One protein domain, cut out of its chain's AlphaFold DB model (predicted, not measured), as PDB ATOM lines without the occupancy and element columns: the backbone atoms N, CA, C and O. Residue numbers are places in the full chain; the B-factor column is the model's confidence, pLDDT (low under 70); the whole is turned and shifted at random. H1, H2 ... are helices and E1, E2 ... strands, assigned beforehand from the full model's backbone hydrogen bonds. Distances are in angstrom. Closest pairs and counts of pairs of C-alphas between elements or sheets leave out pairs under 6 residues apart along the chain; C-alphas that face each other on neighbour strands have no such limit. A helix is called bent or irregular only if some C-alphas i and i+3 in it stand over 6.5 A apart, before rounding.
ATOM      1  N   ARG A   9     138.283 155.787 221.686       93.56
ATOM      2  CA  ARG A   9     138.955 154.898 222.633       93.56
ATOM      3  C   ARG A   9     139.866 153.893 221.933       93.56
ATOM      4  O   ARG A   9     140.988 153.705 222.381       93.56
ATOM      5  N   GLU A  10     139.404 153.279 220.846       93.88
ATOM      6  CA  GLU A  10     140.233 152.358 220.052       93.88
ATOM      7  C   GLU A  10     141.426 153.090 219.433       93.88
ATOM      8  O   GLU A  10     142.541 152.574 219.422       93.88
ATOM      9  N   VAL A  11     141.211 154.321 218.963       94.75
ATOM     10  CA  VAL A  11     142.290 155.143 218.408       94.75
ATOM     11  C   VAL A  11     143.292 155.547 219.496       94.75
ATOM     12  O   VAL A  11     144.493 155.461 219.263       94.75
ATOM     13  N   LEU A  12     142.833 155.915 220.695       94.31
ATOM     14  CA  LEU A  12     143.708 156.231 221.828       94.31
ATOM     15  C   LEU A  12     144.590 155.037 222.220       94.31
ATOM     16  O   LEU A  12     145.797 155.195 222.370       94.31
ATOM     17  N   GLN A  13     144.010 153.836 222.297       94.81
ATOM     18  CA  GLN A  13     144.768 152.607 222.560       94.81
ATOM     19  C   GLN A  13     145.841 152.353 221.496       94.81
ATOM     20  O   GLN A  13     146.936 151.905 221.819       94.81
ATOM     21  N   ALA A  14     145.555 152.656 220.227       94.81
ATOM     22  CA  ALA A  14     146.545 152.538 219.163       94.81
ATOM     23  C   ALA A  14     147.694 153.545 219.335       94.81
ATOM     24  O   ALA A  14     148.853 153.176 219.147       94.81
ATOM     25  N   ILE A  15     147.403 154.782 219.745       94.69
ATOM     26  CA  ILE A  15     148.427 155.802 220.019       94.69
ATOM     27  C   ILE A  15     149.369 155.355 221.150       94.69
ATOM     28  O   ILE A  15     150.584 155.519 221.038       94.69
ATOM     29  N   GLU A  16     148.840 154.727 222.204       94.62
ATOM     30  CA  GLU A  16     149.625 154.223 223.347       94.62
ATOM     31  C   GLU A  16     150.668 153.158 222.957       94.62
ATOM     32  O   GLU A  16     151.644 152.955 223.677       94.62
ATOM     33  N   THR A  17     150.519 152.511 221.793       95.12
ATOM     34  CA  THR A  17     151.511 151.553 221.269       95.12
ATOM     35  C   THR A  17     152.768 152.215 220.691       95.12
ATOM     36  O   THR A  17     153.719 151.520 220.339       95.12
ATOM     37  N   GLY A  18     152.790 153.548 220.578       92.69
ATOM     38  CA  GLY A  18     153.908 154.315 220.024       92.69
ATOM     39  C   GLY A  18     153.933 154.396 218.493       92.69
ATOM     40  O   GLY A  18     154.828 155.027 217.932       92.69
ATOM     41  N   VAL A  19     152.959 153.795 217.802       91.62
ATOM     42  CA  VAL A  19     152.807 153.924 216.346       91.62
ATOM     43  C   VAL A  19     152.161 155.276 216.011       91.62
ATOM     44  O   VAL A  19     151.123 155.609 216.587       91.62
ATOM     45  N   PRO A  20     152.707 156.063 215.061       93.94
ATOM     46  CA  PRO A  20     152.065 157.296 214.620       93.94
ATOM     47  C   PRO A  20     150.674 157.031 214.032       93.94
ATOM     48  O   PRO A  20     150.538 156.304 213.047       93.94
ATOM     49  N   ILE A  21     149.645 157.669 214.592       96.44
ATOM     50  CA  ILE A  21     148.274 157.598 214.081       96.44
ATOM     51  C   ILE A  21     147.914 158.913 213.392       96.44
ATOM     52  O   ILE A  21     148.029 159.985 213.984       96.44
ATOM     53  N   LEU A  22     147.469 158.831 212.137       97.31
ATOM     54  CA  LEU A  22     147.101 159.983 211.315       97.31
ATOM     55  C   LEU A  22     145.606 159.950 210.978       97.31
ATOM     56  O   LEU A  22     145.039 158.879 210.764       97.31
ATOM     57  N   GLY A  23     144.972 161.119 210.861       96.56
ATOM     58  CA  GLY A  23     143.583 161.237 210.410       96.56
ATOM     59  C   GLY A  23     143.344 162.422 209.483       96.56
ATOM     60  O   GLY A  23     143.892 163.503 209.681       96.56
ATOM     61  N   SER A  24     142.506 162.223 208.461       96.88
ATOM     62  CA  SER A  24     142.125 163.261 207.493       96.88
ATOM     63  C   SER A  24     140.715 163.060 206.929       96.88
ATOM     64  O   SER A  24     140.055 162.053 207.209       96.88
ATOM     65  N   SER A  25     140.279 164.015 206.091       93.81
ATOM     66  CA  SER A  25     139.197 163.924 205.093       93.81
ATOM     67  C   SER A  25     137.751 163.719 205.587       93.81
ATOM     68  O   SER A  25     136.819 164.389 205.142       93.81
ATOM     69  N   SER A  26     137.505 162.770 206.479       92.88
ATOM     70  CA  SER A  26     136.164 162.343 206.891       92.88
ATOM     71  C   SER A  26     136.084 162.251 208.415       92.88
ATOM     72  O   SER A  26     136.611 163.113 209.111       92.88
ATOM     73  N   LEU A  27     135.492 161.181 208.950       91.44
ATOM     74  CA  LEU A  27     135.539 160.855 210.378       91.44
ATOM     75  C   LEU A  27     136.974 160.816 210.934       91.44
ATOM     76  O   LEU A  27     137.176 161.159 212.090       91.44
ATOM     77  N   GLY A  28     137.981 160.485 210.116       94.12
ATOM     78  CA  GLY A  28     139.389 160.568 210.517       94.12
ATOM     79  C   GLY A  28     139.844 161.987 210.879       94.12
ATOM     80  O   GLY A  28     140.609 162.149 211.822       94.12
ATOM     81  N   ALA A  29     139.342 163.017 210.190       95.31
ATOM     82  CA  ALA A  29     139.622 164.413 210.533       95.31
ATOM     83  C   ALA A  29     138.975 164.805 211.869       95.31
ATOM     84  O   ALA A  29     139.619 165.456 212.683       95.31
ATOM     85  N   LEU A  30     137.734 164.371 212.115       92.62
ATOM     86  CA  LEU A  30     137.047 164.586 213.395       92.62
ATOM     87  C   LEU A  30     137.795 163.914 214.551       92.62
ATOM     88  O   LEU A  30     138.107 164.566 215.544       92.62
ATOM     89  N   ARG A  31     138.178 162.642 214.381       93.75
ATOM     90  CA  ARG A  31     138.987 161.910 215.367       93.75
ATOM     91  C   ARG A  31     140.327 162.586 215.617       93.75
ATOM     92  O   ARG A  31     140.737 162.687 216.765       93.75
ATOM     93  N   ALA A  32     140.977 163.099 214.574       95.81
ATOM     94  CA  ALA A  32     142.214 163.845 214.739       95.81
ATOM     95  C   ALA A  32     142.021 165.126 215.561       95.81
ATOM     96  O   ALA A  32     142.870 165.423 216.386       95.81
ATOM     97  N   VAL A  33     140.914 165.861 215.403       95.25
ATOM     98  CA  VAL A  33     140.633 167.031 216.260       95.25
ATOM     99  C   VAL A  33     140.435 166.622 217.721       95.25
ATOM    100  O   VAL A  33     140.950 167.284 218.616       95.25
ATOM    101  N   GLU A  34     139.718 165.527 217.969       94.06
ATOM    102  CA  GLU A  34     139.476 165.012 219.322       94.06
ATOM    103  C   GLU A  34     140.753 164.481 219.991       94.06
ATOM    104  O   GLU A  34     140.917 164.618 221.205       94.06
ATOM    105  N   LEU A  35     141.643 163.859 219.210       96.81
ATOM    106  CA  LEU A  35     142.779 163.086 219.713       96.81
ATOM    107  C   LEU A  35     144.149 163.731 219.475       96.81
ATOM    108  O   LEU A  35     145.161 163.179 219.908       96.81
ATOM    109  N   GLU A  36     144.202 164.908 218.846       96.88
ATOM    110  CA  GLU A  36     145.431 165.699 218.700       96.88
ATOM    111  C   GLU A  36     146.137 165.945 220.045       96.88
ATOM    112  O   GLU A  36     147.344 165.703 220.111       96.88
ATOM    113  N   PRO A  37     145.442 166.316 221.146       96.44
ATOM    114  CA  PRO A  37     146.091 166.489 222.450       96.44
ATOM    115  C   PRO A  37     146.757 165.219 222.998       96.44
ATOM    116  O   PRO A  37     147.605 165.311 223.881       96.44
ATOM    117  N   PHE A  38     146.374 164.046 222.486       96.12
ATOM    118  CA  PHE A  38     146.901 162.749 222.901       96.12
ATOM    119  C   PHE A  38     147.947 162.187 221.929       96.12
ATOM    120  O   PHE A  38     148.500 161.130 222.203       96.12
ATOM    121  N   GLY A  39     148.253 162.882 220.825       95.44
ATOM    122  CA  GLY A  39     149.312 162.500 219.883       95.44
ATOM    123  C   GLY A  39     148.836 162.045 218.501       95.44
ATOM    124  O   GLY A  39     149.671 161.688 217.667       95.44
ATOM    125  N   MET A  40     147.528 162.076 218.213       97.06
ATOM    126  CA  MET A  40     147.040 161.850 216.848       97.06
ATOM    127  C   MET A  40     147.420 163.023 215.939       97.06
ATOM    128  O   MET A  40     147.290 164.184 216.313       97.06
ATOM    129  N   VAL A  41     147.849 162.741 214.712       97.12
ATOM    130  CA  VAL A  41     148.240 163.774 213.746       97.12
ATOM    131  C   VAL A  41     147.093 164.042 212.778       97.12
ATOM    132  O   VAL A  41     146.718 163.184 211.975       97.12
ATOM    133  N   GLY A  42     146.544 165.251 212.826       97.44
ATOM    134  CA  GLY A  42     145.575 165.716 211.841       97.44
ATOM    135  C   GLY A  42     146.232 166.160 210.542       97.44
ATOM    136  O   GLY A  42     147.256 166.842 210.551       97.44
ATOM    137  N   VAL A  43     145.640 165.776 209.411       98.06
ATOM    138  CA  VAL A  43     146.145 166.117 208.079       98.06
ATOM    139  C   VAL A  43     145.021 166.655 207.203       98.06
ATOM    140  O   VAL A  43     143.921 166.104 207.156       98.06
ATOM    141  N   GLY A  44     145.333 167.703 206.444       97.19
ATOM    142  CA  GLY A  44     144.448 168.241 205.418       97.19
ATOM    143  C   GLY A  44     143.540 169.368 205.902       97.19
ATOM    144  O   GLY A  44     143.506 169.751 207.072       97.19
ATOM    145  N   ARG A  45     142.818 169.952 204.952       96.81
ATOM    146  CA  ARG A  45     142.029 171.162 205.168       96.81
ATOM    147  C   ARG A  45     140.756 170.893 205.960       96.81
ATOM    148  O   ARG A  45     140.339 171.766 206.709       96.81
ATOM    149  N   ILE A  46     140.144 169.722 205.823       96.81
ATOM    150  CA  ILE A  46     138.930 169.356 206.561       96.81
ATOM    151  C   ILE A  46     139.241 169.248 208.057       96.81
ATOM    152  O   ILE A  46     138.474 169.764 208.868       96.81
ATOM    153  N   PHE A  47     140.393 168.673 208.420       97.06
ATOM    154  CA  PHE A  47     140.895 168.691 209.798       97.06
ATOM    155  C   PHE A  47     141.047 170.126 210.323       97.06
ATOM    156  O   PHE A  47     140.465 170.464 211.352       97.06
ATOM    157  N   GLU A  48     141.737 170.996 209.579       97.00
ATOM    158  CA  GLU A  48     141.917 172.404 209.963       97.00
ATOM    159  C   GLU A  48     140.585 173.152 210.118       97.00
ATOM    160  O   GLU A  48     140.408 173.935 211.052       97.00
ATOM    161  N   MET A  49     139.621 172.895 209.232       95.75
ATOM    162  CA  MET A  49     138.298 173.513 209.293       95.75
ATOM    163  C   MET A  49     137.512 173.072 210.535       95.75
ATOM    164  O   MET A  49     136.866 173.910 211.166       95.75
ATOM    165  N   PHE A  50     137.581 171.795 210.930       95.56
ATOM    166  CA  PHE A  50     136.989 171.336 212.193       95.56
ATOM    167  C   PHE A  50     137.717 171.919 213.406       95.56
ATOM    168  O   PHE A  50     137.072 172.436 214.318       95.56
ATOM    169  N   LYS A  51     139.055 171.930 213.392       95.50
ATOM    170  CA  LYS A  51     139.880 172.500 214.468       95.50
ATOM    171  C   LYS A  51     139.552 173.974 214.724       95.50
ATOM    172  O   LYS A  51     139.463 174.410 215.868       95.50
ATOM    173  N   ARG A  52     139.303 174.736 213.654       95.81
ATOM    174  CA  ARG A  52     138.901 176.154 213.697       95.81
ATOM    175  C   ARG A  52     137.403 176.377 213.916       95.81
ATOM    176  O   ARG A  52     136.976 177.528 213.979       95.81
ATOM    177  N   ARG A  53     136.606 175.310 214.040       92.50
ATOM    178  CA  ARG A  53     135.136 175.349 214.159       92.50
ATOM    179  C   ARG A  53     134.434 176.034 212.979       92.50
ATOM    180  O   ARG A  53     133.329 176.552 213.121       92.50
ATOM    181  N   GLU A  54     135.057 176.023 211.803       93.19
ATOM    182  CA  GLU A  54     134.415 176.424 210.545       93.19
ATOM    183  C   GLU A  54     133.385 175.372 210.100       93.19
ATOM    184  O   GLU A  54     132.358 175.703 209.503       93.19
ATOM    185  N   LEU A  55     133.657 174.105 210.431       90.19
ATOM    186  CA  LEU A  55     132.724 172.984 210.368       90.19
ATOM    187  C   LEU A  55     132.409 172.548 211.799       90.19
ATOM    188  O   LEU A  55     133.310 172.462 212.632       90.19
ATOM    189  N   ILE A  56     131.132 172.307 212.086       84.56
ATOM    190  CA  ILE A  56     130.659 171.980 213.443       84.56
ATOM    191  C   ILE A  56     129.832 170.692 213.450       84.56
ATOM    192  O   ILE A  56     129.841 169.969 214.437       84.56
ATOM    193  N   ALA A  57     129.103 170.408 212.370       84.69
ATOM    194  CA  ALA A  57     128.207 169.265 212.302       84.69
ATOM    195  C   ALA A  57     128.882 168.060 211.638       84.69
ATOM    196  O   ALA A  57     129.562 168.200 210.621       84.69
ATOM    197  N   ASP A  58     128.630 166.865 212.168       80.44
ATOM    198  CA  ASP A  58     129.151 165.609 211.611       80.44
ATOM    199  C   ASP A  58     128.612 165.331 210.197       80.44
ATOM    200  O   ASP A  58     129.277 164.699 209.371       80.44
ATOM    201  N   ASP A  59     127.425 165.862 209.875       87.12
ATOM    202  CA  ASP A  59     126.820 165.745 208.545       87.12
ATOM    203  C   ASP A  59     127.614 166.477 207.445       87.12
ATOM    204  O   ASP A  59     127.370 166.249 206.254       87.12
ATOM    205  N   GLU A  60     128.594 167.309 207.827       92.25
ATOM    206  CA  GLU A  60     129.517 167.973 206.905       92.25
ATOM    207  C   GLU A  60     130.353 166.962 206.114       92.25
ATOM    208  O   GLU A  60     130.627 167.165 204.928       92.25
ATOM    209  N   VAL A  61     130.723 165.850 206.754       91.81
ATOM    210  CA  VAL A  61     131.546 164.791 206.158       91.81
ATOM    211  C   VAL A  61     130.766 163.530 205.804       91.81
ATOM    212  O   VAL A  61     131.345 162.644 205.168       91.81
ATOM    213  N   ALA A  62     129.488 163.455 206.183       91.31
ATOM    214  CA  ALA A  62     128.627 162.307 205.937       91.31
ATOM    215  C   ALA A  62     128.284 162.150 204.449       91.31
ATOM    216  O   ALA A  62     127.895 163.103 203.772       91.31
ATOM    217  N   LEU A  63     128.400 160.917 203.967       93.06
ATOM    218  CA  LEU A  63     127.969 160.479 202.647       93.06
ATOM    219  C   LEU A  63     127.654 158.984 202.680       93.06
ATOM    220  O   LEU A  63     128.071 158.276 203.599       93.06
ATOM    221  N   VAL A  64     126.926 158.511 201.676       92.56
ATOM    222  CA  VAL A  64     126.613 157.091 201.515       92.56
ATOM    223  C   VAL A  64     127.497 156.493 200.437       92.56
ATOM    224  O   VAL A  64     127.718 157.107 199.395       92.56
ATOM    225  N   ALA A 147     139.085 163.886 198.631       93.12
ATOM    226  CA  ALA A 147     140.141 163.196 197.898       93.12
ATOM    227  C   ALA A 147     141.488 163.930 198.005       93.12
ATOM    228  O   ALA A 147     142.529 163.285 198.132       93.12
ATOM    229  N   SER A 148     141.481 165.267 197.999       95.00
ATOM    230  CA  SER A 148     142.691 166.072 198.218       95.00
ATOM    231  C   SER A 148     143.319 165.809 199.593       95.00
ATOM    232  O   SER A 148     144.505 165.487 199.682       95.00
ATOM    233  N   ASP A 149     142.512 165.832 200.655       97.00
ATOM    234  CA  ASP A 149     142.950 165.549 202.027       97.00
ATOM    235  C   ASP A 149     143.429 164.102 202.216       97.00
ATOM    236  O   ASP A 149     144.393 163.848 202.940       97.00
ATOM    237  N   ALA A 150     142.783 163.138 201.554       95.31
ATOM    238  CA  ALA A 150     143.222 161.746 201.571       95.31
ATOM    239  C   ALA A 150     144.603 161.589 200.911       95.31
ATOM    240  O   ALA A 150     145.490 160.949 201.475       95.31
ATOM    241  N   ARG A 151     144.830 162.233 199.756       96.50
ATOM    242  CA  ARG A 151     146.149 162.251 199.099       96.50
ATOM    243  C   ARG A 151     147.212 162.921 199.969       96.50
ATOM    244  O   ARG A 151     148.321 162.400 200.065       96.50
ATOM    245  N   ALA A 152     146.880 164.033 200.625       97.38
ATOM    246  CA  ALA A 152     147.794 164.714 201.542       97.38
ATOM    247  C   ALA A 152     148.215 163.807 202.712       97.38
ATOM    248  O   ALA A 152     149.395 163.766 203.056       97.38
ATOM    249  N   LEU A 153     147.281 163.024 203.265       97.50
ATOM    250  CA  LEU A 153     147.585 162.040 204.307       97.50
ATOM    251  C   LEU A 153     148.543 160.953 203.817       97.50
ATOM    252  O   LEU A 153     149.469 160.613 204.543       97.50
ATOM    253  N   LEU A 154     148.376 160.437 202.596       97.12
ATOM    254  CA  LEU A 154     149.299 159.434 202.046       97.12
ATOM    255  C   LEU A 154     150.723 159.985 201.886       97.12
ATOM    256  O   LEU A 154     151.697 159.280 202.152       97.12
ATOM    257  N   VAL A 155     150.854 161.250 201.478       97.31
ATOM    258  CA  VAL A 155     152.155 161.930 201.399       97.31
ATOM    259  C   VAL A 155     152.777 162.079 202.787       97.31
ATOM    260  O   VAL A 155     153.963 161.797 202.948       97.31
ATOM    261  N   GLU A 156     151.994 162.489 203.786       96.38
ATOM    262  CA  GLU A 156     152.474 162.644 205.163       96.38
ATOM    263  C   GLU A 156     152.853 161.299 205.797       96.38
ATOM    264  O   GLU A 156     153.905 161.190 206.420       96.38
ATOM    265  N   ALA A 157     152.056 160.252 205.575       95.38
ATOM    266  CA  ALA A 157     152.359 158.904 206.037       95.38
ATOM    267  C   ALA A 157     153.692 158.408 205.458       95.38
ATOM    268  O   ALA A 157     154.540 157.924 206.200       95.38
ATOM    269  N   ARG A 158     153.934 158.617 204.156       95.19
ATOM    270  CA  ARG A 158     155.195 158.232 203.503       95.19
ATOM    271  C   ARG A 158     156.428 158.930 204.085       95.19
ATOM    272  O   ARG A 158     157.513 158.376 203.999       95.19
ATOM    273  N   ARG A 159     156.292 160.136 204.642       93.00
ATOM    274  CA  ARG A 159     157.408 160.867 205.277       93.00
ATOM    275  C   ARG A 159     157.772 160.334 206.664       93.00
ATOM    276  O   ARG A 159     158.816 160.711 207.186       93.00
ATOM    277  N   ARG A 160     156.891 159.537 207.272       87.81
ATOM    278  CA  ARG A 160     157.032 158.994 208.632       87.81
ATOM    279  C   ARG A 160     157.408 157.510 208.655       87.81
ATOM    280  O   ARG A 160     157.649 156.988 209.740       87.81
TER     281      ARG A 160
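This is residues 9 to 64 and 147 to 160 of the 161 residues of the protein "TfuA domain-containing protein" of Sorangium cellulosum (UniProt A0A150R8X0). Two short parallel strands, E1 and E2, lie side by side in the core between helix H2 and the longest helix, H4; H3 packs on H2, and H1 is the helix farthest out. Residues 52 to 64 make a long stretch with no named element. The printed part has 70 residues, ordered H1 E1 H2 E2 H3 H4; it is mostly helix, compact with a radius of gyration of the C-alphas of 11.8 A, and spans 31 by 25 by 25 A.

Start at H1, residues 9 to 16; it only just touches H2, residues 27 to 38, with 3 pairs of C-alphas within 8 A, the closest being Leu 12 and Leu 35 at 7.2 A. Look next at E1, residues 22 to 24, and E2, residues 41 to 43: they are parallel, and N 23 and O 41 are 2.9 A apart, within hydrogen-bond range. E1, H2 and E2 form a strand-helix-strand unit, two parallel neighbour strands with a helix between them in the chain, and its crossover is right-handed. H2 touches H3, residues 45 to 51, with its residues 29 to 33 alone, at a steep tilt of 52 degrees; the closest C-alphas are those of Ala 29 and Phe 47, 4.5 A. The closest C-alphas of E2 and H4, residues 147 to 160, are Val 43 and Leu 153, 5.7 A apart; H2 and H4 are apart. Every O i to N i+4 pair is within hydrogen-bond range in H1 and H3, against 6 of 8 in H2 and 9 of 10 in H4.

Find C-alpha 9 at (138.955, 154.898, 222.633); from there H1 runs 10.7 A. H2 runs 17.0 A and is irregular: C-alphas 34 and 37 are 7.5 A apart. E1 is 7.1 A long, E2 6.5 A and H3 9.6 A. H4 runs 20.4 A to C-alpha 160 at (157.032, 158.994, 208.632).

The C-alphas farthest apart, Gly 18 and Val 64, are 33.1 A from each other. Residues 65 to 146 are not printed, and C-alphas 64 and 147 are 15.3 A apart across the cut. The links printed whole are tight. No printed residue of the model has a pLDDT under 70.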